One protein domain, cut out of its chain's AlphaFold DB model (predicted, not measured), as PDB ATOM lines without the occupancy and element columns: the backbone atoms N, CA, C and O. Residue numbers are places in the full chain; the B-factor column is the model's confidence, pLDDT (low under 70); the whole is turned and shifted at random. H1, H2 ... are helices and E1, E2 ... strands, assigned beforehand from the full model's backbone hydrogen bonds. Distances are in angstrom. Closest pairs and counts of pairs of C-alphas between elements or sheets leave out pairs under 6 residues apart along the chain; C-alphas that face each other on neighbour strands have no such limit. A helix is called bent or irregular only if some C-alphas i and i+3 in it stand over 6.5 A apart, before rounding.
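Overview. This is residues 9 to 79 of the 122 residues of an uncharacterized protein of Selenomonas ruminantium subsp. lactilytica (strain NBRC 103574 / TAM6421) (UniProt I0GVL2). One twisted sheet of five antiparallel strands has a single helix, H1, packed slantwise over one face, mostly over E2 and E3, while its other face bears no named helix. The hairpin of E1 and E2 runs on past the sheet to a turn near Asp 22, which makes one end of the longest axis. The printed part has 71 residues, with five named strands and then one named helix in the order E1 E2 E3 E4 E5 H1; the sheet has the same order, E1 - E2 - E3 - E4 - E5, and the class is mixed, helices and strands. The whole is compact, with a radius of gyration of the C-alphas of 11.5 A, and spans 36 by 24 by 23 A, only just elongated.

Along the chain. The sheet begins with E1, residues 12 to 17, 15.3 A from first to last C-alpha, with C-alpha 12 at (153.168, 184.181, 131.544). E2, residues 28 to 33, is 17.1 A long. E3, residues 36 to 40, E4, residues 45 to 49, and E5, residues 52 to 56, measure 13.4 A, 13.5 A and 13.4 A; C-alpha 56 is at (153.855, 167.108, 119.359). H1, residues 64 to 77, is 19.9 A long and ends with C-alpha 77 at (158.357, 181.359, 116.899). H1 is irregular: C-alphas 65 and 68 are 7.5 A apart.

Arrangement. The strands form a meander, each the antiparallel neighbour of the one before, and each successive pair is a hairpin. E2 and E3 stand at 161 degrees between their directions, with N 31 and O 38 at 2.9 A, within hydrogen-bond range. On the other side of E2, E1 is at 174 degrees to it, with N 15 and O 30 at 2.8 A. E3 and E4, at 163 degrees, have N 39 and O 46 at 2.8 A. E4 and E5, at 160 degrees, have N 54 and O 47 at 2.8 A. E1 and E5 are the edge strands and are apart. H1 is on the sheet at a height of 8.2 A, over E2 and E3, and runs slantwise to the strands, at 36 degrees to E3 on the local plane. Its closest C-alphas to E2 are those of Ala 77 and Thr 28, 4.6 A, and to E3 those of Arg 74 and Ser 40, 5.4 A. In H1, 8 of 10 O i to N i+4 pairs are within hydrogen-bond range.

Size, cuts and confidence. The two C-alphas farthest apart are those of Asp 22 and Ser 64, 36.7 A. The printed part has no cut and no long link; the links E1 to E2 and E5 to H1 are short, the others tight. Mean pLDDT of the printed part is 85.7, and residue 9 alone is under 70.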
ATOM      1  N   GLY A   9     148.385 188.086 126.234       69.81
ATOM      2  CA  GLY A   9     148.538 188.665 127.572       69.81
ATOM      3  C   GLY A   9     148.224 187.695 128.713       69.81
ATOM      4  O   GLY A   9     148.606 187.965 129.843       69.81
ATOM      5  N   ASP A  10     147.568 186.568 128.426       75.81
ATOM      6  CA  ASP A  10     147.308 185.509 129.409       75.81
ATOM      7  C   ASP A  10     148.489 184.522 129.531       75.81
ATOM      8  O   ASP A  10     148.447 183.611 130.353       75.81
ATOM      9  N   ILE A  11     149.524 184.667 128.694       83.50
ATOM     10  CA  ILE A  11     150.692 183.784 128.673       83.50
ATOM     11  C   ILE A  11     151.795 184.406 129.529       83.50
ATOM     12  O   ILE A  11     152.430 185.390 129.143       83.50
ATOM     13  N   GLU A  12     152.066 183.794 130.673       86.00
ATOM     14  CA  GLU A  12     153.168 184.181 131.544       86.00
ATOM     15  C   GLU A  12     154.513 183.927 130.854       86.00
ATOM     16  O   GLU A  12     154.731 182.885 130.229       86.00
ATOM     17  N   ASN A  13     155.451 184.866 131.006       86.88
ATOM     18  CA  ASN A  13     156.824 184.745 130.505       86.88
ATOM     19  C   ASN A  13     156.919 184.376 129.014       86.88
ATOM     20  O   ASN A  13     157.833 183.648 128.615       86.88
ATOM     21  N   LEU A  14     155.988 184.871 128.188       88.44
ATOM     22  CA  LEU A  14     156.048 184.696 126.739       88.44
ATOM     23  C   LEU A  14     157.352 185.294 126.193       88.44
ATOM     24  O   LEU A  14     157.497 186.508 126.067       88.44
ATOM     25  N   THR A  15     158.285 184.421 125.841       88.31
ATOM     26  CA  THR A  15     159.645 184.775 125.444       88.31
ATOM     27  C   THR A  15     159.933 184.222 124.060       88.31
ATOM     28  O   THR A  15     159.595 183.079 123.748       88.31
ATOM     29  N   VAL A  16     160.574 185.035 123.223       89.06
ATOM     30  CA  VAL A  16     161.050 184.634 121.897       89.06
ATOM     31  C   VAL A  16     162.568 184.573 121.935       89.06
ATOM     32  O   VAL A  16     163.221 185.571 122.232       89.06
ATOM     33  N   ILE A  17     163.121 183.410 121.613       86.62
ATOM     34  CA  ILE A  17     164.554 183.207 121.439       86.62
ATOM     35  C   ILE A  17     164.850 183.367 119.942       86.62
ATOM     36  O   ILE A  17     164.329 182.582 119.141       86.62
ATOM     37  N   PRO A  18     165.634 184.380 119.534       82.94
ATOM     38  CA  PRO A  18     165.968 184.591 118.132       82.94
ATOM     39  C   PRO A  18     166.806 183.431 117.584       82.94
ATOM     40  O   PRO A  18     167.503 182.745 118.329       82.94
ATOM     41  N   ALA A  19     166.744 183.231 116.266       81.75
ATOM     42  CA  ALA A  19     167.635 182.299 115.585       81.75
ATOM     43  C   ALA A  19     169.093 182.775 115.690       81.75
ATOM     44  O   ALA A  19     169.360 183.969 115.522       81.75
ATOM     45  N   ASP A  20     170.019 181.845 115.898       78.62
ATOM     46  CA  ASP A  20     171.459 182.095 115.891       78.62
ATOM     47  C   ASP A  20     172.094 181.252 114.778       78.62
ATOM     48  O   ASP A  20     172.035 180.022 114.787       78.62
ATOM     49  N   LYS A  21     172.670 181.929 113.779       73.94
ATOM     50  CA  LYS A  21     173.286 181.268 112.622       73.94
ATOM     51  C   LYS A  21     174.592 180.577 112.986       73.94
ATOM     52  O   LYS A  21     174.863 179.511 112.443       73.94
ATOM     53  N   ASP A  22     175.356 181.147 113.911       79.31
ATOM     54  CA  ASP A  22     176.669 180.628 114.292       79.31
ATOM     55  C   ASP A  22     176.514 179.340 115.106       79.31
ATOM     56  O   ASP A  22     177.323 178.420 115.012       79.31
ATOM     57  N   LYS A  23     175.410 179.242 115.855       76.50
ATOM     58  CA  LYS A  23     175.032 178.050 116.629       76.50
ATOM     59  C   LYS A  23     174.059 177.123 115.901       76.50
ATOM     60  O   LYS A  23     173.628 176.132 116.486       76.50
ATOM     61  N   ASN A  24     173.702 177.439 114.654       75.00
ATOM     62  CA  ASN A  24     172.718 176.709 113.853       75.00
ATOM     63  C   ASN A  24     171.382 176.467 114.594       75.00
ATOM     64  O   ASN A  24     170.785 175.392 114.506       75.00
ATOM     65  N   THR A  25     170.911 177.455 115.362       75.94
ATOM     66  CA  THR A  25     169.645 177.374 116.098       75.94
ATOM     67  C   THR A  25     168.541 178.130 115.369       75.94
ATOM     68  O   THR A  25     168.708 179.249 114.881       75.94
ATOM     69  N   VAL A  26     167.366 177.508 115.303       80.62
ATOM     70  CA  VAL A  26     166.156 178.134 114.762       80.62
ATOM     71  C   VAL A  26     165.517 179.063 115.793       80.62
ATOM     72  O   VAL A  26     165.736 178.923 116.995       80.62
ATOM     73  N   GLN A  27     164.699 180.009 115.328       85.56
ATOM     74  CA  GLN A  27     163.923 180.862 116.222       85.56
ATOM     75  C   GLN A  27     162.896 180.010 116.969       85.56
ATOM     76  O   GLN A  27     162.179 179.206 116.373       85.56
ATOM     77  N   THR A  28     162.804 180.206 118.279       89.25
ATOM     78  CA  THR A  28     161.859 179.476 119.124       89.25
ATOM     79  C   THR A  28     161.112 180.437 120.029       89.25
ATOM     80  O   THR A  28     161.526 181.576 120.240       89.25
ATOM     81  N   ALA A  29     159.969 180.009 120.539       91.75
ATOM     82  CA  ALA A  29     159.224 180.762 121.529       91.75
ATOM     83  C   ALA A  29     158.696 179.818 122.597       91.75
ATOM     84  O   ALA A  29     158.390 178.657 122.322       91.75
ATOM     85  N   TYR A  30     158.562 180.327 123.811       92.44
ATOM     86  CA  TYR A  30     157.912 179.611 124.893       92.44
ATOM     87  C   TYR A  30     157.123 180.557 125.773       92.44
ATOM     88  O   TYR A  30     157.352 181.762 125.783       92.44
ATOM     89  N   GLY A  31     156.195 179.992 126.522       91.88
ATOM     90  CA  GLY A  31     155.415 180.700 127.514       91.88
ATOM     91  C   GLY A  31     154.753 179.709 128.450       91.88
ATOM     92  O   GLY A  31     154.786 178.497 128.216       91.88
ATOM     93  N   LYS A  32     154.182 180.221 129.530       91.12
ATOM     94  CA  LYS A  32     153.579 179.413 130.576       91.12
ATOM     95  C   LYS A  32     152.123 179.810 130.773       91.12
ATOM     96  O   LYS A  32     151.790 180.989 130.774       91.12
ATOM     97  N   VAL A  33     151.264 178.814 130.922       88.06
ATOM     98  CA  VAL A  33     149.846 178.993 131.238       88.06
ATOM     99  C   VAL A  33     149.505 178.001 132.338       88.06
ATOM    100  O   VAL A  33     149.832 176.825 132.214       88.06
ATOM    101  N   GLU A  34     148.928 178.484 133.441       85.12
ATOM    102  CA  GLU A  34     148.459 177.646 134.560       85.12
ATOM    103  C   GLU A  34     149.511 176.654 135.100       85.12
ATOM    104  O   GLU A  34     149.217 175.522 135.476       85.12
ATOM    105  N   GLY A  35     150.789 177.043 135.132       85.62
ATOM    106  CA  GLY A  35     151.845 176.128 135.580       85.62
ATOM    107  C   GLY A  35     152.523 175.320 134.469       85.62
ATOM    108  O   GLY A  35     153.598 174.772 134.719       85.62
ATOM    109  N   ILE A  36     151.956 175.274 133.262       89.38
ATOM    110  CA  ILE A  36     152.395 174.425 132.148       89.38
ATOM    111  C   ILE A  36     153.207 175.240 131.151       89.38
ATOM    112  O   ILE A  36     152.755 176.263 130.642       89.38
ATOM    113  N   LEU A  37     154.423 174.775 130.873       92.81
ATOM    114  CA  LEU A  37     155.298 175.358 129.868       92.81
ATOM    115  C   LEU A  37     154.908 174.822 128.493       92.81
ATOM    116  O   LEU A  37     154.850 173.611 128.279       92.81
ATOM    117  N   ILE A  38     154.708 175.736 127.556       92.94
ATOM    118  CA  ILE A  38     154.496 175.443 126.145       92.94
ATOM    119  C   ILE A  38     155.650 176.081 125.382       92.94
ATOM    120  O   ILE A  38     155.915 177.273 125.520       92.94
ATOM    121  N   TRP A  39     156.342 175.291 124.575       93.69
ATOM    122  CA  TRP A  39     157.436 175.722 123.709       93.69
ATOM    123  C   TRP A  39     157.140 175.325 122.264       93.69
ATOM    124  O   TRP A  39     156.510 174.295 122.024       93.69
ATOM    125  N   SER A  40     157.604 176.124 121.303       90.88
ATOM    126  CA  SER A  40     157.562 175.787 119.880       90.88
ATOM    127  C   SER A  40     158.729 176.405 119.109       90.88
ATOM    128  O   SER A  40     159.145 177.533 119.378       90.88
ATOM    129  N   ASN A  41     159.206 175.692 118.089       86.50
ATOM    130  CA  ASN A  41     160.120 176.197 117.053       86.50
ATOM    131  C   ASN A  41     159.382 176.614 115.760       86.50
ATOM    132  O   ASN A  41     160.005 176.882 114.738       86.50
ATOM    133  N   GLY A  42     158.044 176.628 115.777       82.19
ATOM    134  CA  GLY A  42     157.208 176.922 114.615       82.19
ATOM    135  C   GLY A  42     156.672 175.694 113.866       82.19
ATOM    136  O   GLY A  42     155.677 175.819 113.139       82.19
ATOM    137  N   LEU A  43     157.284 174.524 114.071       85.88
ATOM    138  CA  LEU A  43     156.888 173.234 113.496       85.88
ATOM    139  C   LEU A  43     156.471 172.254 114.596       85.88
ATOM    140  O   LEU A  43     155.350 171.748 114.584       85.88
ATOM    141  N   ASP A  44     157.353 172.072 115.569       88.81
ATOM    142  CA  ASP A  44     157.205 171.188 116.711       88.81
ATOM    143  C   ASP A  44     156.754 171.956 117.953       88.81
ATOM    144  O   ASP A  44     156.884 173.184 118.060       88.81
ATOM    145  N   TYR A  45     156.240 171.197 118.914       92.69
ATOM    146  CA  TYR A  45     155.772 171.689 120.196       92.69
ATOM    147  C   TYR A  45     156.251 170.777 121.309       92.69
ATOM    148  O   TYR A  45     156.242 169.554 121.168       92.69
ATOM    149  N   ALA A  46     156.582 171.376 122.443       92.50
ATOM    150  CA  ALA A  46     156.800 170.667 123.691       92.50
ATOM    151  C   ALA A  46     155.892 171.287 124.750       92.50
ATOM    152  O   ALA A  46     155.932 172.499 124.965       92.50
ATOM    153  N   ILE A  47     155.055 170.466 125.385       92.56
ATOM    154  CA  ILE A  47     154.088 170.910 126.393       92.56
ATOM    155  C   ILE A  47     154.253 170.069 127.644       92.56
ATOM    156  O   ILE A  47     154.246 168.839 127.570       92.56
ATOM    157  N   GLY A  48     154.369 170.720 128.796       89.38
ATOM    158  CA  GLY A  48     154.375 170.016 130.067       89.38
ATOM    159  C   GLY A  48     154.871 170.844 131.241       89.38
ATOM    160  O   GLY A  48     155.162 172.035 131.121       89.38
ATOM    161  N   LYS A  49     154.956 170.200 132.404       86.25
ATOM    162  CA  LYS A  49     155.325 170.839 133.668       86.25
ATOM    163  C   LYS A  49     156.679 170.303 134.125       86.25
ATOM    164  O   LYS A  49     156.826 169.123 134.422       86.25
ATOM    165  N   GLY A  50     157.682 171.178 134.194       75.88
ATOM    166  CA  GLY A  50     159.028 170.798 134.629       75.88
ATOM    167  C   GLY A  50     159.706 169.817 133.666       75.88
ATOM    168  O   GLY A  50     159.987 170.176 132.520       75.88
ATOM    169  N   VAL A  51     160.003 168.606 134.150       74.12
ATOM    170  CA  VAL A  51     160.739 167.556 133.416       74.12
ATOM    171  C   VAL A  51     159.806 166.706 132.543       74.12
ATOM    172  O   VAL A  51     160.217 166.220 131.491       74.12
ATOM    173  N   GLU A  52     158.532 166.584 132.917       79.69
ATOM    174  CA  GLU A  52     157.539 165.834 132.150       79.69
ATOM    175  C   GLU A  52     157.024 166.683 130.989       79.69
ATOM    176  O   GLU A  52     156.152 167.537 131.159       79.69
ATOM    177  N   LYS A  53     157.585 166.464 129.797       87.50
ATOM    178  CA  LYS A  53     157.187 167.150 128.563       87.50
ATOM    179  C   LYS A  53     156.721 166.141 127.526       87.50
ATOM    180  O   LYS A  53     157.415 165.168 127.238       87.50
ATOM    181  N   LYS A  54     155.562 166.401 126.929       90.88
ATOM    182  CA  LYS A  54     155.076 165.688 125.747       90.88
ATOM    183  C   LYS A  54     155.397 166.502 124.503       90.88
ATOM    184  O   LYS A  54     155.124 167.703 124.453       90.88
ATOM    185  N   ASN A  55     155.951 165.826 123.506       91.19
ATOM    186  CA  ASN A  55     156.283 166.427 122.224       91.19
ATOM    187  C   ASN A  55     155.167 166.165 121.214       91.19
ATOM    188  O   ASN A  55     154.636 165.057 121.129       91.19
ATOM    189  N   TYR A  56     154.846 167.180 120.423       89.88
ATOM    190  CA  TYR A  56     153.855 167.108 119.359       89.88
ATOM    191  C   TYR A  56     154.462 167.678 118.082       89.88
ATOM    192  O   TYR A  56     155.097 168.726 118.109       89.88
ATOM    193  N   SER A  57     154.236 167.013 116.952       86.00
ATOM    194  CA  SER A  57     154.700 167.474 115.635       86.00
ATOM    195  C   SER A  57     153.643 168.266 114.862       86.00
ATOM    196  O   SER A  57     153.904 168.769 113.772       86.00
ATOM    197  N   ARG A  58     152.408 168.341 115.377       82.69
ATOM    198  CA  ARG A  58     151.292 169.034 114.724       82.69
ATOM    199  C   ARG A  58     150.335 169.650 115.747       82.69
ATOM    200  O   ARG A  58     150.134 169.094 116.823       82.69
ATOM    201  N   LEU A  59     149.734 170.787 115.383       84.50
ATOM    202  CA  LEU A  59     148.844 171.581 116.247       84.50
ATOM    203  C   LEU A  59     147.520 170.866 116.570       84.50
ATOM    204  O   LEU A  59     146.941 171.062 117.629       84.50
ATOM    205  N   ASP A  60     147.011 170.062 115.642       86.31
ATOM    206  CA  ASP A  60     145.775 169.282 115.772       86.31
ATOM    207  C   ASP A  60     145.866 168.178 116.831       86.31
ATOM    208  O   ASP A  60     144.849 167.847 117.431       86.31
ATOM    209  N   LYS A  61     147.075 167.669 117.096       88.00
ATOM    210  CA  LYS A  61     147.344 166.647 118.119       88.00
ATOM    211  C   LYS A  61     147.490 167.206 119.537       88.00
ATOM    212  O   LYS A  61     147.577 166.428 120.483       88.00
ATOM    213  N   ILE A  62     147.563 168.527 119.685       87.56
ATOM    214  CA  ILE A  62     147.682 169.185 120.989       87.56
ATOM    215  C   ILE A  62     146.305 169.192 121.671       87.56
ATOM    216  O   ILE A  62     145.313 169.494 120.999       87.56
ATOM    217  N   PRO A  63     146.227 168.902 122.986       86.62
ATOM    218  CA  PRO A  63     144.992 169.036 123.755       86.62
ATOM    219  C   PRO A  63     144.310 170.389 123.524       86.62
ATOM    220  O   PRO A  63     144.970 171.430 123.476       86.62
ATOM    221  N   SER A  64     142.984 170.379 123.377       85.25
ATOM    222  CA  SER A  64     142.183 171.566 123.034       85.25
ATOM    223  C   SER A  64     142.419 172.742 123.985       85.25
ATOM    224  O   SER A  64     142.498 173.880 123.525       85.25
ATOM    225  N   GLU A  65     142.623 172.455 125.272       84.38
ATOM    226  CA  GLU A  65     142.957 173.416 126.330       84.38
ATOM    227  C   GLU A  65     144.202 174.270 126.027       84.38
ATOM    228  O   GLU A  65     144.195 175.473 126.273       84.38
ATOM    229  N   TYR A  66     145.239 173.703 125.401       86.50
ATOM    230  CA  TYR A  66     146.480 174.425 125.080       86.50
ATOM    231  C   TYR A  66     146.589 174.827 123.615       86.50
ATOM    232  O   TYR A  66     147.527 175.528 123.240       86.50
ATOM    233  N   LYS A  67     145.658 174.395 122.761       88.06
ATOM    234  CA  LYS A  67     145.775 174.534 121.305       88.06
ATOM    235  C   LYS A  67     145.902 175.992 120.862       88.06
ATOM    236  O   LYS A  67     146.757 176.310 120.039       88.06
ATOM    237  N   VAL A  68     145.112 176.889 121.455       87.06
ATOM    238  CA  VAL A  68     145.156 178.335 121.162       87.06
ATOM    239  C   VAL A  68     146.484 178.948 121.612       87.06
ATOM    240  O   VAL A  68     147.121 179.684 120.860       87.06
ATOM    241  N   VAL A  69     146.945 178.603 122.815       87.94
ATOM    242  CA  VAL A  69     148.220 179.087 123.366       87.94
ATOM    243  C   VAL A  69     149.394 178.604 122.518       87.94
ATOM    244  O   VAL A  69     150.256 179.393 122.132       87.94
ATOM    245  N   ALA A  70     149.400 177.318 122.167       89.44
ATOM    246  CA  ALA A  70     150.391 176.712 121.293       89.44
ATOM    247  C   ALA A  70     150.403 177.374 119.911       89.44
ATOM    248  O   ALA A  70     151.475 177.611 119.356       89.44
ATOM    249  N   GLU A  71     149.239 177.746 119.370       89.56
ATOM    250  CA  GLU A  71     149.155 178.490 118.114       89.56
ATOM    251  C   GLU A  71     149.767 179.893 118.233       89.56
ATOM    252  O   GLU A  71     150.527 180.303 117.353       89.56
ATOM    253  N   ILE A  72     149.487 180.620 119.321       87.50
ATOM    254  CA  ILE A  72     150.080 181.939 119.591       87.50
ATOM    255  C   ILE A  72     151.605 181.823 119.697       87.50
ATOM    256  O   ILE A  72     152.326 182.578 119.040       87.50
ATOM    257  N   ILE A  73     152.106 180.859 120.470       88.81
ATOM    258  CA  ILE A  73     153.543 180.632 120.666       88.81
ATOM    259  C   ILE A  73     154.211 180.232 119.347       88.81
ATOM    260  O   ILE A  73     155.224 180.822 118.975       88.81
ATOM    261  N   ARG A  74     153.608 179.330 118.564       89.38
ATOM    262  CA  ARG A  74     154.085 178.984 117.216       89.38
ATOM    263  C   ARG A  74     154.159 180.200 116.302       89.38
ATOM    264  O   ARG A  74     155.150 180.389 115.602       89.38
ATOM    265  N   LYS A  75     153.116 181.029 116.291       87.44
ATOM    266  CA  LYS A  75     153.071 182.269 115.505       87.44
ATOM    267  C   LYS A  75     154.232 183.196 115.876       87.44
ATOM    268  O   LYS A  75     154.899 183.729 114.989       87.44
ATOM    269  N   LYS A  76     154.543 183.324 117.170       86.12
ATOM    270  CA  LYS A  76     155.712 184.079 117.653       86.12
ATOM    271  C   LYS A  76     157.045 183.425 117.262       86.12
ATOM    272  O   LYS A  76     157.938 184.148 116.825       86.12
ATOM    273  N   ALA A  77     157.165 182.098 117.332       85.12
ATOM    274  CA  ALA A  77     158.357 181.359 116.899       85.12
ATOM    275  C   ALA A  77     158.633 181.522 115.392       85.12
ATOM    276  O   ALA A  77     159.770 181.734 114.990       85.12
ATOM    277  N   LEU A  78     157.586 181.541 114.560       81.88
ATOM    278  CA  LEU A  78     157.679 181.793 113.114       81.88
ATOM    279  C   LEU A  78     157.883 183.277 112.752       81.88
ATOM    280  O   LEU A  78     157.903 183.627 111.573       81.88
ATOM    281  N   GLY A  79     157.930 184.179 113.739       71.38
ATOM    282  CA  GLY A  79     157.967 185.627 113.513       71.38
ATOM    283  C   GLY A  79     156.677 186.211 112.913       71.38
ATOM    284  O   GLY A  79     156.614 187.406 112.630       71.38
TER     285      GLY A  79